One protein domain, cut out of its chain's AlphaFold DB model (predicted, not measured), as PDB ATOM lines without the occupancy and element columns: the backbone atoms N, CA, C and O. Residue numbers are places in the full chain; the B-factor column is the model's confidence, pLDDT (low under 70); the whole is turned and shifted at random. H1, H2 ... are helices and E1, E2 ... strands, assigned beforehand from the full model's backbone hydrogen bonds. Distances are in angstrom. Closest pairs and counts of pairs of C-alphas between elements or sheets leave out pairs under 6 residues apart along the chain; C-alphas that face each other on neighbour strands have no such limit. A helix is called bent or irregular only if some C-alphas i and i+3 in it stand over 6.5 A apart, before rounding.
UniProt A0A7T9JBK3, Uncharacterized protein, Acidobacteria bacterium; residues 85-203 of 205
ATOM      1  N   LYS A  85     -48.231 -40.219 -37.802       86.56
ATOM      2  CA  LYS A  85     -47.244 -39.172 -38.092       86.56
ATOM      3  C   LYS A  85     -47.256 -38.129 -36.975       86.56
ATOM      4  O   LYS A  85     -48.283 -37.499 -36.733       86.56
ATOM      5  N   VAL A  86     -46.113 -37.943 -36.319       87.31
ATOM      6  CA  VAL A  86     -45.974 -37.015 -35.180       87.31
ATOM      7  C   VAL A  86     -45.187 -35.753 -35.515       87.31
ATOM      8  O   VAL A  86     -45.301 -34.760 -34.806       87.31
ATOM      9  N   GLY A  87     -44.418 -35.754 -36.604       87.62
ATOM     10  CA  GLY A  87     -43.673 -34.568 -37.016       87.62
ATOM     11  C   GLY A  87     -43.017 -34.713 -38.379       87.62
ATOM     12  O   GLY A  87     -42.752 -35.827 -38.842       87.62
ATOM     13  N   LYS A  88     -42.765 -33.569 -39.017       91.50
ATOM     14  CA  LYS A  88     -41.999 -33.452 -40.259       91.50
ATOM     15  C   LYS A  88     -40.969 -32.339 -40.090       91.50
ATOM     16  O   LYS A  88     -41.332 -31.240 -39.681       91.50
ATOM     17  N   THR A  89     -39.725 -32.612 -40.449       91.25
ATOM     18  CA  THR A  89     -38.645 -31.622 -40.471       91.25
ATOM     19  C   THR A  89     -37.912 -31.746 -41.795       91.25
ATOM     20  O   THR A  89     -37.760 -32.851 -42.314       91.25
ATOM     21  N   ILE A  90     -37.499 -30.618 -42.361       90.31
ATOM     22  CA  ILE A  90     -36.678 -30.576 -43.569       90.31
ATOM     23  C   ILE A  90     -35.294 -30.118 -43.133       90.31
ATOM     24  O   ILE A  90     -35.180 -29.125 -42.416       90.31
ATOM     25  N   VAL A  91     -34.269 -30.859 -43.529       88.00
ATOM     26  CA  VAL A  91     -32.867 -30.508 -43.294       88.00
ATOM     27  C   VAL A  91     -32.088 -30.712 -44.582       88.00
ATOM     28  O   VAL A  91     -32.455 -31.550 -45.401       88.00
ATOM     29  N   THR A  92     -31.006 -29.970 -44.750       86.69
ATOM     30  CA  THR A  92     -30.074 -30.170 -45.859       86.69
ATOM     31  C   THR A  92     -28.951 -31.084 -45.387       86.69
ATOM     32  O   THR A  92     -28.360 -30.831 -44.337       86.69
ATOM     33  N   LEU A  93     -28.690 -32.161 -46.128       86.19
ATOM     34  CA  LEU A  93     -27.579 -33.082 -45.878       86.19
ATOM     35  C   LEU A  93     -26.665 -33.149 -47.094       86.19
ATOM     36  O   LEU A  93     -27.103 -32.908 -48.212       86.19
ATOM     37  N   GLU A  94     -25.415 -33.524 -46.869       83.69
ATOM     38  CA  GLU A  94     -24.441 -33.751 -47.930       83.69
ATOM     39  C   GLU A  94     -24.511 -35.208 -48.414       83.69
ATOM     40  O   GLU A  94     -24.633 -36.145 -47.612       83.69
ATOM     41  N   ASP A  95     -24.462 -35.409 -49.727       85.38
ATOM     42  CA  ASP A  95     -24.268 -36.735 -50.311       85.38
ATOM     43  C   ASP A  95     -22.790 -37.145 -50.367       85.38
ATOM     44  O   ASP A  95     -21.884 -36.358 -50.107       85.38
ATOM     45  N   ALA A  96     -22.528 -38.396 -50.753       76.62
ATOM     46  CA  ALA A  96     -21.163 -38.920 -50.864       76.62
ATOM     47  C   ALA A  96     -20.271 -38.200 -51.904       76.62
ATOM     48  O   ALA A  96     -19.079 -38.488 -51.985       76.62
ATOM     49  N   SER A  97     -20.818 -37.301 -52.725       81.00
ATOM     50  CA  SER A  97     -20.065 -36.480 -53.681       81.00
ATOM     51  C   SER A  97     -20.016 -34.999 -53.306       81.00
ATOM     52  O   SER A  97     -19.578 -34.200 -54.132       81.00
ATOM     53  N   GLY A  98     -20.457 -34.622 -52.107       83.06
ATOM     54  CA  GLY A  98     -20.354 -33.252 -51.619       83.06
ATOM     55  C   GLY A  98     -21.511 -32.324 -51.979       83.06
ATOM     56  O   GLY A  98     -21.395 -31.119 -51.779       83.06
ATOM     57  N   ASN A  99     -22.613 -32.838 -52.536       85.88
ATOM     58  CA  ASN A  99     -23.746 -31.987 -52.912       85.88
ATOM     59  C   ASN A  99     -24.769 -31.907 -51.789       85.88
ATOM     60  O   ASN A  99     -25.057 -32.894 -51.113       85.88
ATOM     61  N   GLU A 100     -25.371 -30.732 -51.651       87.81
ATOM     62  CA  GLU A 100     -26.447 -30.484 -50.705       87.81
ATOM     63  C   GLU A 100     -27.783 -31.033 -51.220       87.81
ATOM     64  O   GLU A 100     -28.285 -30.630 -52.271       87.81
ATOM     65  N   ILE A 101     -28.383 -31.934 -50.446       87.12
ATOM     66  CA  ILE A 101     -29.646 -32.600 -50.750       87.12
ATOM     67  C   ILE A 101     -30.670 -32.287 -49.656       87.12
ATOM     68  O   ILE A 101     -30.423 -32.560 -48.475       87.12
ATOM     69  N   PRO A 102     -31.857 -31.758 -50.012       88.75
ATOM     70  CA  PRO A 102     -32.932 -31.590 -49.052       88.75
ATOM     71  C   PRO A 102     -33.491 -32.959 -48.654       88.75
ATOM     72  O   PRO A 102     -33.965 -33.735 -49.487       88.75
ATOM     73  N   VAL A 103     -33.479 -33.231 -47.353       89.06
ATOM     74  CA  VAL A 103     -34.006 -34.451 -46.753       89.06
ATOM     75  C   VAL A 103     -35.172 -34.126 -45.838       89.06
ATOM     76  O   VAL A 103     -35.093 -33.330 -44.901       89.06
ATOM     77  N   VAL A 104     -36.277 -34.808 -46.100       91.12
ATOM     78  CA  VAL A 104     -37.464 -34.804 -45.265       91.12
ATOM     79  C   VAL A 104     -37.352 -35.923 -44.240       91.12
ATOM     80  O   VAL A 104     -37.400 -37.102 -44.588       91.12
ATOM     81  N   TYR A 105     -37.307 -35.547 -42.967       90.44
ATOM     82  CA  TYR A 105     -37.484 -36.451 -41.840       90.44
ATOM     83  C   TYR A 105     -38.951 -36.484 -41.443       90.44
ATOM     84  O   TYR A 105     -39.507 -35.467 -41.023       90.44
ATOM     85  N   THR A 106     -39.576 -37.656 -41.525       90.94
ATOM     86  CA  THR A 106     -40.926 -37.867 -40.994       90.94
ATOM     87  C   THR A 106     -40.870 -38.816 -39.811       90.94
ATOM     88  O   THR A 106     -40.435 -39.951 -39.956       90.94
ATOM     89  N   SER A 107     -41.302 -38.350 -38.640       90.94
ATOM     90  CA  SER A 107     -41.328 -39.161 -37.420       90.94
ATOM     91  C   SER A 107     -42.684 -39.837 -37.250       90.94
ATOM     92  O   SER A 107     -43.728 -39.189 -37.390       90.94
ATOM     93  N   PHE A 108     -42.653 -41.118 -36.899       88.62
ATOM     94  CA  PHE A 108     -43.821 -41.963 -36.702       88.62
ATOM     95  C   PHE A 108     -43.755 -42.685 -35.358       88.62
ATOM     96  O   PHE A 108     -42.692 -43.155 -34.935       88.62
ATOM     97  N   LEU A 109     -44.914 -42.808 -34.717       87.50
ATOM     98  CA  LEU A 109     -45.121 -43.693 -33.574       87.50
ATOM     99  C   LEU A 109     -46.099 -44.799 -33.982       87.50
ATOM    100  O   LEU A 109     -47.115 -44.491 -34.613       87.50
ATOM    101  N   PRO A 110     -45.817 -46.070 -33.659       81.50
ATOM    102  CA  PRO A 110     -46.767 -47.138 -33.931       81.50
ATOM    103  C   PRO A 110     -48.054 -46.907 -33.120       81.50
ATOM    104  O   PRO A 110     -47.998 -46.450 -31.979       81.50
ATOM    105  N   ALA A 111     -49.216 -47.189 -33.717       75.88
ATOM    106  CA  ALA A 111     -50.510 -47.026 -33.044       75.88
ATOM    107  C   ALA A 111     -50.717 -48.028 -31.891       75.88
ATOM    108  O   ALA A 111     -51.485 -47.765 -30.970       75.88
ATOM    109  N   SER A 112     -50.014 -49.158 -31.935       75.31
ATOM    110  CA  SER A 112     -50.017 -50.223 -30.933       75.31
ATOM    111  C   SER A 112     -48.587 -50.662 -30.608       75.31
ATOM    112  O   SER A 112     -47.634 -50.311 -31.305       75.31
ATOM    113  N   GLU A 113     -48.407 -51.424 -29.527       72.06
ATOM    114  CA  GLU A 113     -47.110 -52.030 -29.225       72.06
ATOM    115  C   GLU A 113     -46.723 -53.043 -30.312       72.06
ATOM    116  O   GLU A 113     -47.331 -54.104 -30.434       72.06
ATOM    117  N   VAL A 114     -45.687 -52.728 -31.095       78.00
ATOM    118  CA  VAL A 114     -45.177 -53.620 -32.145       78.00
ATOM    119  C   VAL A 114     -43.961 -54.371 -31.618       78.00
ATOM    120  O   VAL A 114     -42.886 -53.793 -31.444       78.00
ATOM    121  N   GLN A 115     -44.131 -55.668 -31.367       78.25
ATOM    122  CA  GLN A 115     -43.040 -56.564 -30.993       78.25
ATOM    123  C   GLN A 115     -42.476 -57.274 -32.224       78.25
ATOM    124  O   GLN A 115     -43.226 -57.708 -33.096       78.25
ATOM    125  N   PHE A 116     -41.156 -57.422 -32.293       72.56
ATOM    126  CA  PHE A 116     -40.487 -58.089 -33.409       72.56
ATOM    127  C   PHE A 116     -39.226 -58.825 -32.972       72.56
ATOM    128  O   PHE A 116     -38.663 -58.549 -31.914       72.56
ATOM    129  N   ILE A 117     -38.784 -59.778 -33.791       71.19
ATOM    130  CA  ILE A 117     -37.538 -60.513 -33.574       71.19
ATOM    131  C   ILE A 117     -36.545 -60.074 -34.636       71.19
ATOM    132  O   ILE A 117     -36.792 -60.262 -35.826       71.19
ATOM    133  N   LEU A 118     -35.420 -59.525 -34.197       68.75
ATOM    134  CA  LEU A 118     -34.293 -59.256 -35.074       68.75
ATOM    135  C   LEU A 118     -33.366 -60.468 -35.016       68.75
ATOM    136  O   LEU A 118     -32.986 -60.881 -33.922       68.75
ATOM    137  N   LYS A 119     -33.040 -61.052 -36.172       64.00
ATOM    138  CA  LYS A 119     -32.091 -62.167 -36.286       64.00
ATOM    139  C   LYS A 119     -30.865 -61.717 -37.057       64.00
ATOM    140  O   LYS A 119     -30.993 -61.028 -38.068       64.00
ATOM    141  N   ALA A 120     -29.702 -62.144 -36.585       56.44
ATOM    142  CA  ALA A 120     -28.456 -62.013 -37.314       56.44
ATOM    143  C   ALA A 120     -28.541 -62.782 -38.648       56.44
ATOM    144  O   ALA A 120     -29.032 -63.915 -38.682       56.44
ATOM    145  N   SER A 121     -28.083 -62.180 -39.750       52.75
ATOM    146  CA  SER A 121     -27.871 -62.925 -40.994       52.75
ATOM    147  C   SER A 121     -26.730 -63.927 -40.795       52.75
ATOM    148  O   SER A 121     -25.765 -63.633 -40.095       52.75
ATOM    149  N   LYS A 122     -26.835 -65.112 -41.410       47.00
ATOM    150  CA  LYS A 122     -25.830 -66.191 -41.329       47.00
ATOM    151  C   LYS A 122     -24.545 -65.900 -42.122       47.00
ATOM    152  O   LYS A 122     -23.692 -66.775 -42.206       47.00
ATOM    153  N   VAL A 123     -24.428 -64.726 -42.742       47.41
ATOM    154  CA  VAL A 123     -23.231 -64.342 -43.495       47.41
ATOM    155  C   VAL A 123     -22.131 -64.006 -42.493       47.41
ATOM    156  O   VAL A 123     -22.317 -63.170 -41.612       47.41
ATOM    157  N   GLU A 124     -21.041 -64.754 -42.606       42.91
ATOM    158  CA  GLU A 124     -19.965 -64.917 -41.637       42.91
ATOM    159  C   GLU A 124     -19.506 -63.616 -40.962       42.91
ATOM    160  O   GLU A 124     -19.145 -62.626 -41.595       42.91
ATOM    161  N   GLU A 125     -19.538 -63.676 -39.631       46.16
ATOM    162  CA  GLU A 125     -18.581 -63.097 -38.690       46.16
ATOM    163  C   GLU A 125     -17.821 -61.849 -39.157       46.16
ATOM    164  O   GLU A 125     -16.737 -61.940 -39.731       46.16
ATOM    165  N   ARG A 126     -18.328 -60.669 -38.767       39.91
ATOM    166  CA  ARG A 126     -17.461 -59.548 -38.335       39.91
ATOM    167  C   ARG A 126     -18.158 -58.406 -37.611       39.91
ATOM    168  O   ARG A 126     -17.480 -57.656 -36.921       39.91
ATOM    169  N   ASN A 127     -19.483 -58.303 -37.672       44.88
ATOM    170  CA  ASN A 127     -20.209 -57.250 -36.964       44.88
ATOM    171  C   ASN A 127     -21.165 -57.859 -35.941       44.88
ATOM    172  O   ASN A 127     -21.842 -58.840 -36.222       44.88
ATOM    173  N   ARG A 128     -21.178 -57.301 -34.726       45.41
ATOM    174  CA  ARG A 128     -22.013 -57.718 -33.590       45.41
ATOM    175  C   ARG A 128     -23.497 -57.528 -33.924       45.41
ATOM    176  O   ARG A 128     -24.097 -56.522 -33.553       45.41
ATOM    177  N   LEU A 129     -24.084 -58.469 -34.652       51.59
ATOM    178  CA  LEU A 129     -25.499 -58.431 -34.993       51.59
ATOM    179  C   LEU A 129     -26.307 -58.654 -33.705       51.59
ATOM    180  O   LEU A 129     -26.141 -59.661 -33.019       51.59
ATOM    181  N   VAL A 130     -27.149 -57.684 -33.339       55.62
ATOM    182  CA  VAL A 130     -27.990 -57.793 -32.143       55.62
ATOM    183  C   VAL A 130     -29.174 -58.701 -32.467       55.62
ATOM    184  O   VAL A 130     -30.088 -58.304 -33.182       55.62
ATOM    185  N   GLU A 131     -29.175 -59.916 -31.920       67.12
ATOM    186  CA  GLU A 131     -30.332 -60.812 -31.971       67.12
ATOM    187  C   GLU A 131     -31.207 -60.680 -30.712       67.12
ATOM    188  O   GLU A 131     -30.725 -60.538 -29.576       67.12
ATOM    189  N   GLY A 132     -32.527 -60.729 -30.904       67.75
ATOM    190  CA  GLY A 132     -33.474 -60.796 -29.795       67.75
ATOM    191  C   GLY A 132     -34.886 -60.331 -30.126       67.75
ATOM    192  O   GLY A 132     -35.211 -60.004 -31.265       67.75
ATOM    193  N   LYS A 133     -35.728 -60.306 -29.089       75.12
ATOM    194  CA  LYS A 133     -37.065 -59.705 -29.121       75.12
ATOM    195  C   LYS A 133     -36.966 -58.212 -28.820       75.12
ATOM    196  O   LYS A 133     -36.269 -57.809 -27.887       75.12
ATOM    197  N   PHE A 134     -37.694 -57.404 -29.573       78.81
ATOM    198  CA  PHE A 134     -37.693 -55.952 -29.476       78.81
ATOM    199  C   PHE A 134     -39.111 -55.410 -29.469       78.81
ATOM    200  O   PHE A 134     -40.000 -55.968 -30.102       78.81
ATOM    201  N   LEU A 135     -39.288 -54.292 -28.777       83.06
ATOM    202  CA  LEU A 135     -40.480 -53.465 -28.826       83.06
ATOM    203  C   LEU A 135     -40.154 -52.188 -29.601       83.06
ATOM    204  O   LEU A 135     -39.292 -51.412 -29.176       83.06
ATOM    205  N   LEU A 136     -40.843 -51.955 -30.716       82.12
ATOM    206  CA  LEU A 136     -40.714 -50.726 -31.486       82.12
ATOM    207  C   LEU A 136     -41.302 -49.554 -30.696       82.12
ATOM    208  O   LEU A 136     -42.454 -49.594 -30.264       82.12
ATOM    209  N   ARG A 137     -40.512 -48.495 -30.521       86.38
ATOM    210  CA  ARG A 137     -40.949 -47.252 -29.872       86.38
ATOM    211  C   ARG A 137     -41.304 -46.174 -30.875       86.38
ATOM    212  O   ARG A 137     -42.202 -45.383 -30.624       86.38
ATOM    213  N   GLY A 138     -40.619 -46.157 -32.006       86.81
ATOM    214  CA  GLY A 138     -40.874 -45.219 -33.082       86.81
ATOM    215  C   GLY A 138     -39.887 -45.427 -34.209       86.81
ATOM    216  O   GLY A 138     -38.894 -46.143 -34.067       86.81
ATOM    217  N   TYR A 139     -40.159 -44.784 -35.331       87.25
ATOM    218  CA  TYR A 139     -39.227 -44.761 -36.443       87.25
ATOM    219  C   TYR A 139     -39.310 -43.427 -37.175       87.25
ATOM    220  O   TYR A 139     -40.299 -42.695 -37.078       87.25
ATOM    221  N   LYS A 140     -38.242 -43.091 -37.890       88.50
ATOM    222  CA  LYS A 140     -38.194 -41.944 -38.787       88.50
ATOM    223  C   LYS A 140     -37.963 -42.438 -40.201       88.50
ATOM    224  O   LYS A 140     -37.044 -43.217 -40.421       88.50
ATOM    225  N   GLU A 141     -38.781 -41.971 -41.132       88.19
ATOM    226  CA  GLU A 141     -38.546 -42.120 -42.566       88.19
ATOM    227  C   GLU A 141     -37.718 -40.937 -43.062       88.19
ATOM    228  O   GLU A 141     -38.047 -39.782 -42.759       88.19
ATOM    229  N   MET A 142     -36.667 -41.232 -43.823       88.62
ATOM    230  CA  MET A 142     -35.824 -40.243 -44.484       88.62
ATOM    231  C   MET A 142     -36.080 -40.294 -45.984       88.62
ATOM    232  O   MET A 142     -35.904 -41.329 -46.634       88.62
ATOM    233  N   ARG A 143     -36.526 -39.162 -46.523       88.94
ATOM    234  CA  ARG A 143     -36.979 -39.054 -47.906       88.94
ATOM    235  C   ARG A 143     -36.301 -37.885 -48.610       88.94
ATOM    236  O   ARG A 143     -36.306 -36.768 -48.096       88.94
ATOM    237  N   THR A 144     -35.756 -38.145 -49.787       89.94
ATOM    238  CA  THR A 144     -35.308 -37.147 -50.764       89.94
ATOM    239  C   THR A 144     -36.444 -36.843 -51.753       89.94
ATOM    240  O   THR A 144     -37.480 -37.517 -51.734       89.94
ATOM    241  N   PRO A 145     -36.288 -35.866 -52.665       84.75
ATOM    242  CA  PRO A 145     -37.246 -35.667 -53.756       84.75
ATOM    243  C   PRO A 145     -37.444 -36.908 -54.642       84.75
ATOM    244  O   PRO A 145     -38.513 -37.079 -55.219       84.75
ATOM    245  N   THR A 146     -36.433 -37.775 -54.729       84.00
ATOM    246  CA  THR A 146     -36.428 -38.974 -55.579       84.00
ATOM    247  C   THR A 146     -37.061 -40.191 -54.914       84.00
ATOM    248  O   THR A 146     -37.527 -41.089 -55.609       84.00
ATOM    249  N   GLY A 147     -37.126 -40.233 -53.580       85.31
ATOM    250  CA  GLY A 147     -37.730 -41.355 -52.875       85.31
ATOM    251  C   GLY A 147     -37.287 -41.491 -51.427       85.31
ATOM    252  O   GLY A 147     -36.640 -40.622 -50.845       85.31
ATOM    253  N   ILE A 148     -37.690 -42.599 -50.816       85.19
ATOM    254  CA  ILE A 148     -37.216 -42.987 -49.487       85.19
ATOM    255  C   ILE A 148     -35.838 -43.611 -49.663       85.19
ATOM    256  O   ILE A 148     -35.694 -44.506 -50.486       85.19
ATOM    257  N   PHE A 149     -34.857 -43.174 -48.877       84.06
ATOM    258  CA  PHE A 149     -33.505 -43.746 -48.915       84.06
ATOM    259  C   PHE A 149     -33.088 -44.383 -47.588       84.06
ATOM    260  O   PHE A 149     -32.040 -45.019 -47.506       84.06
ATOM    261  N   GLY A 150     -33.879 -44.219 -46.524       83.62
ATOM    262  CA  GLY A 150     -33.536 -44.829 -45.250       83.62
ATOM    263  C   GLY A 150     -34.552 -44.651 -44.135       83.62
ATOM    264  O   GLY A 150     -35.499 -43.862 -44.215       83.62
ATOM    265  N   TYR A 151     -34.289 -45.385 -43.058       84.44
ATOM    266  CA  TYR A 151     -35.064 -45.398 -41.830       84.44
ATOM    267  C   TYR A 151     -34.164 -45.306 -40.597       84.44
ATOM    268  O   TYR A 151     -33.085 -45.896 -40.542       84.44
ATOM    269  N   ILE A 152     -34.640 -44.592 -39.578       85.12
ATOM    270  CA  ILE A 152     -34.080 -44.635 -38.224       85.12
ATOM    271  C   ILE A 152     -35.094 -45.340 -37.337       85.12
ATOM    272  O   ILE A 152     -36.212 -44.853 -37.190       85.12
ATOM    273  N   ILE A 153     -34.721 -46.458 -36.731       82.31
ATOM    274  CA  ILE A 153     -35.615 -47.276 -35.911       82.31
ATOM    275  C   ILE A 153     -35.195 -47.155 -34.461       82.31
ATOM    276  O   ILE A 153     -34.040 -47.386 -34.117       82.31
ATOM    277  N   ILE A 154     -36.149 -46.809 -33.607       85.50
ATOM    278  CA  ILE A 154     -35.946 -46.684 -32.171       85.50
ATOM    279  C   ILE A 154     -36.715 -47.824 -31.522       85.50
ATOM    280  O   ILE A 154     -37.949 -47.854 -31.551       85.50
ATOM    281  N   ALA A 155     -35.994 -48.771 -30.935       81.69
ATOM    282  CA  ALA A 155     -36.591 -49.937 -30.305       81.69
ATOM    283  C   ALA A 155     -35.974 -50.212 -28.936       81.69
ATOM    284  O   ALA A 155     -34.887 -49.750 -28.605       81.69
ATOM    285  N   ARG A 156     -36.677 -50.991 -28.123       83.19
ATOM    286  CA  ARG A 156     -36.211 -51.441 -26.811       83.19
ATOM    287  C   ARG A 156     -36.092 -52.955 -26.819       83.19
ATOM    288  O   ARG A 156     -37.046 -53.626 -27.207       83.19
ATOM    289  N   ARG A 157     -34.966 -53.501 -26.358       78.12
ATOM    290  CA  ARG A 157     -34.829 -54.953 -26.178       78.12
ATOM    291  C   ARG A 157     -35.811 -55.428 -25.109       78.12
ATOM    292  O   ARG A 157     -35.910 -54.831 -24.038       78.12
ATOM    293  N   ILE A 158     -36.529 -56.500 -25.402       78.94
ATOM    294  CA  ILE A 158     -37.341 -57.214 -24.424       78.94
ATOM    295  C   ILE A 158     -36.391 -58.217 -23.771       78.94
ATOM    296  O   ILE A 158     -35.935 -59.153 -24.429       78.94
ATOM    297  N   ALA A 159     -36.018 -57.973 -22.513       67.75
ATOM    298  CA  ALA A 159     -35.228 -58.936 -21.758       67.75
ATOM    299  C   ALA A 159     -36.013 -60.256 -21.642       67.75
ATOM    300  O   ALA A 159     -37.243 -60.211 -21.515       67.75
ATOM    301  N   PRO A 160     -35.354 -61.430 -21.681       56.91
ATOM    302  CA  PRO A 160     -35.985 -62.619 -21.127       56.91
ATOM    303  C   PRO A 160     -36.359 -62.306 -19.673       56.91
ATOM    304  O   PRO A 160     -35.615 -61.615 -18.979       56.91
ATOM    305  N   LEU A 161     -37.550 -62.732 -19.252       48.97
ATOM    306  CA  LEU A 161     -38.069 -62.558 -17.896       48.97
ATOM    307  C   LEU A 161     -37.203 -63.353 -16.899       48.97
ATOM    308  O   LEU A 161     -37.628 -64.398 -16.424       48.97
ATOM    309  N   GLU A 162     -35.994 -62.891 -16.594       44.19
ATOM    310  CA  GLU A 162     -35.257 -63.322 -15.407       44.19
ATOM    311  C   GLU A 162     -35.284 -62.186 -14.376       44.19
ATOM    312  O   GLU A 162     -34.839 -61.070 -14.669       44.19
ATOM    313  N   PRO A 163     -35.887 -62.413 -13.194       48.53
ATOM    314  CA  PRO A 163     -36.164 -61.352 -12.246       48.53
ATOM    315  C   PRO A 163     -35.017 -61.235 -11.246       48.53
ATOM    316  O   PRO A 163     -35.105 -61.809 -10.166       48.53
ATOM    317  N   THR A 164     -33.963 -60.475 -11.547       45.09
ATOM    318  CA  THR A 164     -32.980 -60.178 -10.482       45.09
ATOM    319  C   THR A 164     -32.214 -58.870 -10.574       45.09
ATOM    320  O   THR A 164     -31.636 -58.469  -9.570       45.09
ATOM    321  N   GLU A 165     -32.253 -58.123 -11.676       43.66
ATOM    322  CA  GLU A 165     -31.526 -56.850 -11.737       43.66
ATOM    323  C   GLU A 165     -32.389 -55.729 -12.309       43.66
ATOM    324  O   GLU A 165     -33.230 -55.939 -13.183       43.66
ATOM    325  N   ARG A 166     -32.203 -54.507 -11.792       45.16
ATOM    326  CA  ARG A 166     -32.803 -53.289 -12.351       45.16
ATOM    327  C   ARG A 166     -32.246 -53.081 -13.760       45.16
ATOM    328  O   ARG A 166     -31.246 -52.393 -13.941       45.16
ATOM    329  N   ILE A 167     -32.894 -53.665 -14.763       50.47
ATOM    330  CA  ILE A 167     -32.522 -53.456 -16.159       50.47
ATOM    331  C   ILE A 167     -32.888 -52.014 -16.518       50.47
ATOM    332  O   ILE A 167     -34.062 -51.667 -16.663       50.47
ATOM    333  N   SER A 168     -31.873 -51.157 -16.645       49.09
ATOM    334  CA  SER A 168     -32.030 -49.855 -17.286       49.09
ATOM    335  C   SER A 168     -32.484 -50.093 -18.724       49.09
ATOM    336  O   SER A 168     -31.780 -50.707 -19.527       49.09
ATOM    337  N   TYR A 169     -33.705 -49.672 -19.042       57.22
ATOM    338  CA  TYR A 169     -34.277 -49.819 -20.373       57.22
ATOM    339  C   TYR A 169     -33.643 -48.806 -21.335       57.22
ATOM    340  O   TYR A 169     -34.226 -47.760 -21.614       57.22
ATOM    341  N   THR A 170     -32.459 -49.108 -21.856       68.06
ATOM    342  CA  THR A 170     -31.811 -48.261 -22.863       68.06
ATOM    343  C   THR A 170     -32.460 -48.490 -24.230       68.06
ATOM    344  O   THR A 170     -32.580 -49.627 -24.692       68.06
ATOM    345  N   ASN A 171     -32.905 -47.411 -24.882       73.12
ATOM    346  CA  ASN A 171     -33.351 -47.476 -26.273       73.12
ATOM    347  C   ASN A 171     -32.157 -47.800 -27.176       73.12
ATOM    348  O   ASN A 171     -31.081 -47.224 -27.029       73.12
ATOM    349  N   ILE A 172     -32.378 -48.689 -28.134       74.75
ATOM    350  CA  ILE A 172     -31.437 -49.021 -29.193       74.75
ATOM    351  C   ILE A 172     -31.907 -48.300 -30.454       74.75
ATOM    352  O   ILE A 172     -33.084 -48.374 -30.822       74.75
ATOM    353  N   VAL A 173     -30.986 -47.573 -31.083       75.31
ATOM    354  CA  VAL A 173     -31.219 -46.853 -32.334       75.31
ATOM    355  C   VAL A 173     -30.524 -47.605 -33.456       75.31
ATOM    356  O   VAL A 173     -29.343 -47.931 -33.355       75.31
ATOM    357  N   PHE A 174     -31.274 -47.879 -34.513       76.75
ATOM    358  CA  PHE A 174     -30.784 -48.530 -35.714       76.75
ATOM    359  C   PHE A 174     -30.915 -47.579 -36.895       76.75
ATOM    360  O   PHE A 174     -31.991 -47.021 -37.119       76.75
ATOM    361  N   HIS A 175     -29.845 -47.429 -37.665       74.94
ATOM    362  CA  HIS A 175     -29.858 -46.697 -38.926       74.94
ATOM    363  C   HIS A 175     -29.826 -47.681 -40.080       74.94
ATOM    364  O   HIS A 175     -28.984 -48.580 -40.091       74.94
ATOM    365  N   ILE A 176     -30.750 -47.511 -41.023       75.69
ATOM    366  CA  ILE A 176     -30.904 -48.426 -42.144       75.69
ATOM    367  C   ILE A 176     -31.027 -47.642 -43.441       75.69
ATOM    368  O   ILE A 176     -31.872 -46.754 -43.549       75.69
ATOM    369  N   VAL A 177     -30.147 -47.943 -44.394       77.19
ATOM    370  CA  VAL A 177     -29.943 -47.159 -45.617       77.19
ATOM    371  C   VAL A 177     -30.041 -48.067 -46.840       77.19
ATOM    372  O   VAL A 177     -29.522 -49.185 -46.831       77.19
ATOM    373  N   ASP A 178     -30.732 -47.573 -47.864       77.50
ATOM    374  CA  ASP A 178     -30.782 -48.147 -49.206       77.50
ATOM    375  C   ASP A 178     -29.640 -47.525 -50.024       77.50
ATOM    376  O   ASP A 178     -29.657 -46.335 -50.346       77.50
ATOM    377  N   PHE A 179     -28.598 -48.307 -50.302       76.12
ATOM    378  CA  PHE A 179     -27.392 -47.812 -50.969       76.12
ATOM    379  C   PHE A 179     -27.474 -47.834 -52.497       76.12
ATOM    380  O   PHE A 179     -26.651 -47.169 -53.129       76.12
ATOM    381  N   ASP A 180     -28.451 -48.520 -53.092       76.12
ATOM    382  CA  ASP A 180     -28.558 -48.696 -54.547       76.12
ATOM    383  C   ASP A 180     -29.909 -48.244 -55.143       76.12
ATOM    384  O   ASP A 180     -30.101 -48.233 -56.365       76.12
ATOM    385  N   GLY A 181     -30.837 -47.804 -54.296       73.88
ATOM    386  CA  GLY A 181     -32.136 -47.267 -54.683       73.88
ATOM    387  C   GLY A 181     -33.070 -48.341 -55.218       73.88
ATOM    388  O   GLY A 181     -33.923 -48.044 -56.070       73.88
ATOM    389  N   ASN A 182     -32.864 -49.601 -54.826       72.88
ATOM    390  CA  ASN A 182     -33.703 -50.722 -55.240       72.88
ATOM    391  C   ASN A 182     -34.856 -50.997 -54.246       72.88
ATOM    392  O   ASN A 182     -35.693 -51.864 -54.504       72.88
ATOM    393  N   GLY A 183     -34.930 -50.248 -53.139       68.19
ATOM    394  CA  GLY A 183     -35.906 -50.438 -52.065       68.19
ATOM    395  C   GLY A 183     -35.535 -51.538 -51.064       68.19
ATOM    396  O   GLY A 183     -36.333 -51.845 -50.175       68.19
ATOM    397  N   SER A 184     -34.349 -52.128 -51.195       65.00
ATOM    398  CA  SER A 184     -33.758 -53.102 -50.277       65.00
ATOM    399  C   SER A 184     -32.698 -52.416 -49.438       65.00
ATOM    400  O   SER A 184     -31.929 -51.583 -49.904       65.00
ATOM    401  N   PHE A 185     -32.664 -52.768 -48.159       66.00
ATOM    402  CA  PHE A 185     -31.799 -52.109 -47.200       66.00
ATOM    403  C   PHE A 185     -30.765 -53.095 -46.674       66.00
ATOM    404  O   PHE A 185     -31.116 -54.149 -46.141       66.00
ATOM    405  N   GLU A 186     -29.490 -52.746 -46.807       52.25
ATOM    406  CA  GLU A 186     -28.397 -53.694 -46.560       52.25
ATOM    407  C   GLU A 186     -27.685 -53.459 -45.226       52.25
ATOM    408  O   GLU A 186     -27.123 -54.386 -44.643       52.25
ATOM    409  N   THR A 187     -27.731 -52.239 -44.683       54.44
ATOM    410  CA  THR A 187     -26.873 -51.878 -43.546       54.44
ATOM    411  C   THR A 187     -27.680 -51.549 -42.303       54.44
ATOM    412  O   THR A 187     -28.563 -50.705 -42.347       54.44
ATOM    413  N   LEU A 188     -27.333 -52.182 -41.182       57.41
ATOM    414  CA  LEU A 188     -27.748 -51.774 -39.844       57.41
ATOM    415  C   LEU A 188     -26.547 -51.104 -39.180       57.41
ATOM    416  O   LEU A 188     -25.639 -51.794 -38.717       57.41
ATOM    417  N   ILE A 189     -26.526 -49.776 -39.142       55.84
ATOM    418  CA  ILE A 189     -25.503 -49.064 -38.381       55.84
ATOM    419  C   ILE A 189     -26.039 -48.841 -36.966       55.84
ATOM    420  O   ILE A 189     -27.059 -48.176 -36.763       55.84
ATOM    421  N   THR A 190     -25.374 -49.454 -35.989       54.25
ATOM    422  CA  THR A 190     -25.658 -49.308 -34.557       54.25
ATOM    423  C   THR A 190     -24.656 -48.343 -33.929       54.25
ATOM    424  O   THR A 190     -23.924 -48.719 -33.016       54.25
ATOM    425  N   ASP A 191     -24.533 -47.127 -34.448       51.72
ATOM    426  CA  ASP A 191     -23.664 -46.111 -33.854       51.72
ATOM    427  C   ASP A 191     -24.115 -44.685 -34.208       51.72
ATOM    428  O   ASP A 191     -25.052 -44.468 -34.975       51.72
ATOM    429  N   SER A 192     -23.452 -43.707 -33.590       46.69
ATOM    430  CA  SER A 192     -23.631 -42.269 -33.802       46.69
ATOM    431  C   SER A 192     -22.949 -41.753 -35.076       46.69
ATOM    432  O   SER A 192     -22.597 -40.569 -35.138       46.69
ATOM    433  N   SER A 193     -22.666 -42.617 -36.057       54.50
ATOM    434  CA  SER A 193     -22.085 -42.171 -37.320       54.50
ATOM    435  C   SER A 193     -23.018 -41.187 -38.021       54.50
ATOM    436  O   SER A 193     -24.248 -41.216 -37.902       54.50
ATOM    437  N   ARG A 194     -22.403 -40.236 -38.725       59.50
ATOM    438  CA  ARG A 194     -23.142 -39.274 -39.535       59.50
ATOM    439  C   ARG A 194     -23.846 -40.024 -40.660       59.50
ATOM    440  O   ARG A 194     -23.212 -40.752 -41.416       59.50
ATOM    441  N   LEU A 195     -25.149 -39.798 -40.774       68.00
ATOM    442  CA  LEU A 195     -25.942 -40.246 -41.910       68.00
ATOM    443  C   LEU A 195     -25.456 -39.539 -43.179       68.00
ATOM    444  O   LEU A 195     -25.435 -38.309 -43.221       68.00
ATOM    445  N   VAL A 196     -25.091 -40.320 -44.194       74.75
ATOM    446  CA  VAL A 196     -24.710 -39.831 -45.526       74.75
ATOM    447  C   VAL A 196     -25.838 -40.145 -46.501       74.75
ATOM    448  O   VAL A 196     -26.395 -41.244 -46.473       74.75
ATOM    449  N   VAL A 197     -26.180 -39.182 -47.357       83.06
ATOM    450  CA  VAL A 197     -27.195 -39.377 -48.398       83.06
ATOM    451  C   VAL A 197     -26.596 -40.193 -49.559       83.06
ATOM    452  O   VAL A 197     -25.544 -39.815 -50.085       83.06
ATOM    453  N   PRO A 198     -27.223 -41.309 -49.978       82.50
ATOM    454  CA  PRO A 198     -26.740 -42.108 -51.101       82.50
ATOM    455  C   PRO A 198     -26.733 -41.332 -52.421       82.50
ATOM    456  O   PRO A 198     -27.672 -40.613 -52.746       82.50
ATOM    457  N   SER A 199     -25.702 -41.523 -53.245       83.38
ATOM    458  CA  SER A 199     -25.543 -40.769 -54.497       83.38
ATOM    459  C   SER A 199     -26.696 -40.942 -55.487       83.38
ATOM    460  O   SER A 199     -27.022 -39.993 -56.198       83.38
ATOM    461  N   TRP A 200     -27.328 -42.120 -55.527       83.31
ATOM    462  CA  TRP A 200     -28.462 -42.379 -56.417       83.31
ATOM    463  C   TRP A 200     -29.668 -41.494 -56.093       83.31
ATOM    464  O   TRP A 200     -30.456 -41.192 -56.983       83.31
ATOM    465  N   SER A 201     -29.807 -41.009 -54.854       80.88
ATOM    466  CA  SER A 201     -30.980 -40.230 -54.459       80.88
ATOM    467  C   SER A 201     -30.987 -38.808 -55.032       80.88
ATOM    468  O   SER A 201     -31.947 -38.072 -54.807       80.88
ATOM    469  N   ARG A 202     -29.936 -38.398 -55.749       75.25
ATOM    470  CA  ARG A 202     -29.880 -37.130 -56.492       75.25
ATOM    471  C   ARG A 202     -30.723 -37.144 -57.754       75.25
ATOM    472  O   ARG A 202     -31.440 -36.190 -58.039       75.25
ATOM    473  N   PHE A 203     -30.576 -38.207 -58.530       67.31
ATOM    474  CA  PHE A 203     -31.092 -38.289 -59.882       67.31
ATOM    475  C   PHE A 203     -32.304 -39.208 -59.819       67.31
ATOM    476  O   PHE A 203     -32.162 -40.402 -59.570       67.31
TER     477      PHE A 203
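What this domain is: This is residues 85 to 203 of the 205 residues of an uncharacterized protein of Acidobacteria bacterium (UniProt A0A7T9JBK3). One strongly twisted antiparallel sheet makes the body, with the long strands E1, E2, E4, E5 and E6 side by side, while E3 pairs with the bent first part of E4. Two long loops extend from it, residues 119 to 131 and residues 158 to 170, of which 161 to 166 stick out free; the short helix H1 sits beside the strands near the turn from E4 to E5. The printed part has 119 residues, with seven named strands followed by one named helix, and is mostly strand. The branched sheet has no single order, and its pairs are antiparallel. The whole is only just compact, close to loose, with a radius of gyration of the C-alphas of 16.2 A and spans of 53 by 38 by 22 A.

How they stand to each other: E1, residues 85 to 94, bends by 50 degrees at residue 91 and forms a hairpin with E2, residues 100 to 110; N 91 and O 103 are 2.9 A apart, within hydrogen-bond range. On the other side of E2 is E4, residues 132 to 144, antiparallel, with N 106 and O 141 at 2.9 A. E4 bends by 78 degrees at residue 135, and its residues 132 to 136 pair with E3, residues 114 to 118, with N 116 and O 134 at 2.9 A. E2 and E3 lie on one side of E4, and E5, residues 147 to 157, lies on the other side, with N 140 and O 152 at 2.8 A. E6, residues 171 to 177, forms a hairpin with E5, with N 153 and O 174 at 2.8 A. E7, residues 187 to 189, is an edge strand beside E6, with N 189 and O 175 at 2.9 A. E3 to E7 form a meander, each strand the antiparallel neighbour of the one before. H1, residues 199 to 202, is on the sheet at a height of 6.7 A, over none of its strands; its closest C-alphas to E4 are those of Thr 144 and Ser 201, 6.5 A apart. H1 is too short for an O i to N i+4 pair; its one O i to N i+3 pair is within range.

Where its parts are: E1 begins at C-alpha 85, (-47.244, -39.172, -38.092), and is 25.4 A long. E2 is 31.2 A long, E4 31.7 A, E5 30.1 A and E6 19.6 A. H1 ends at C-alpha 202, (-29.880, -37.130, -56.492).

The domain as a whole: The C-alphas of Thr 164 and Phe 203 are the two farthest apart, 54.1 A. The links E3 to E4 and E5 to E6 are long, and the printed part has no cut. The mean pLDDT of the printed part is 73.0; residues 118 to 132, 159 to 170, 183 to 195 and 203 are under 70.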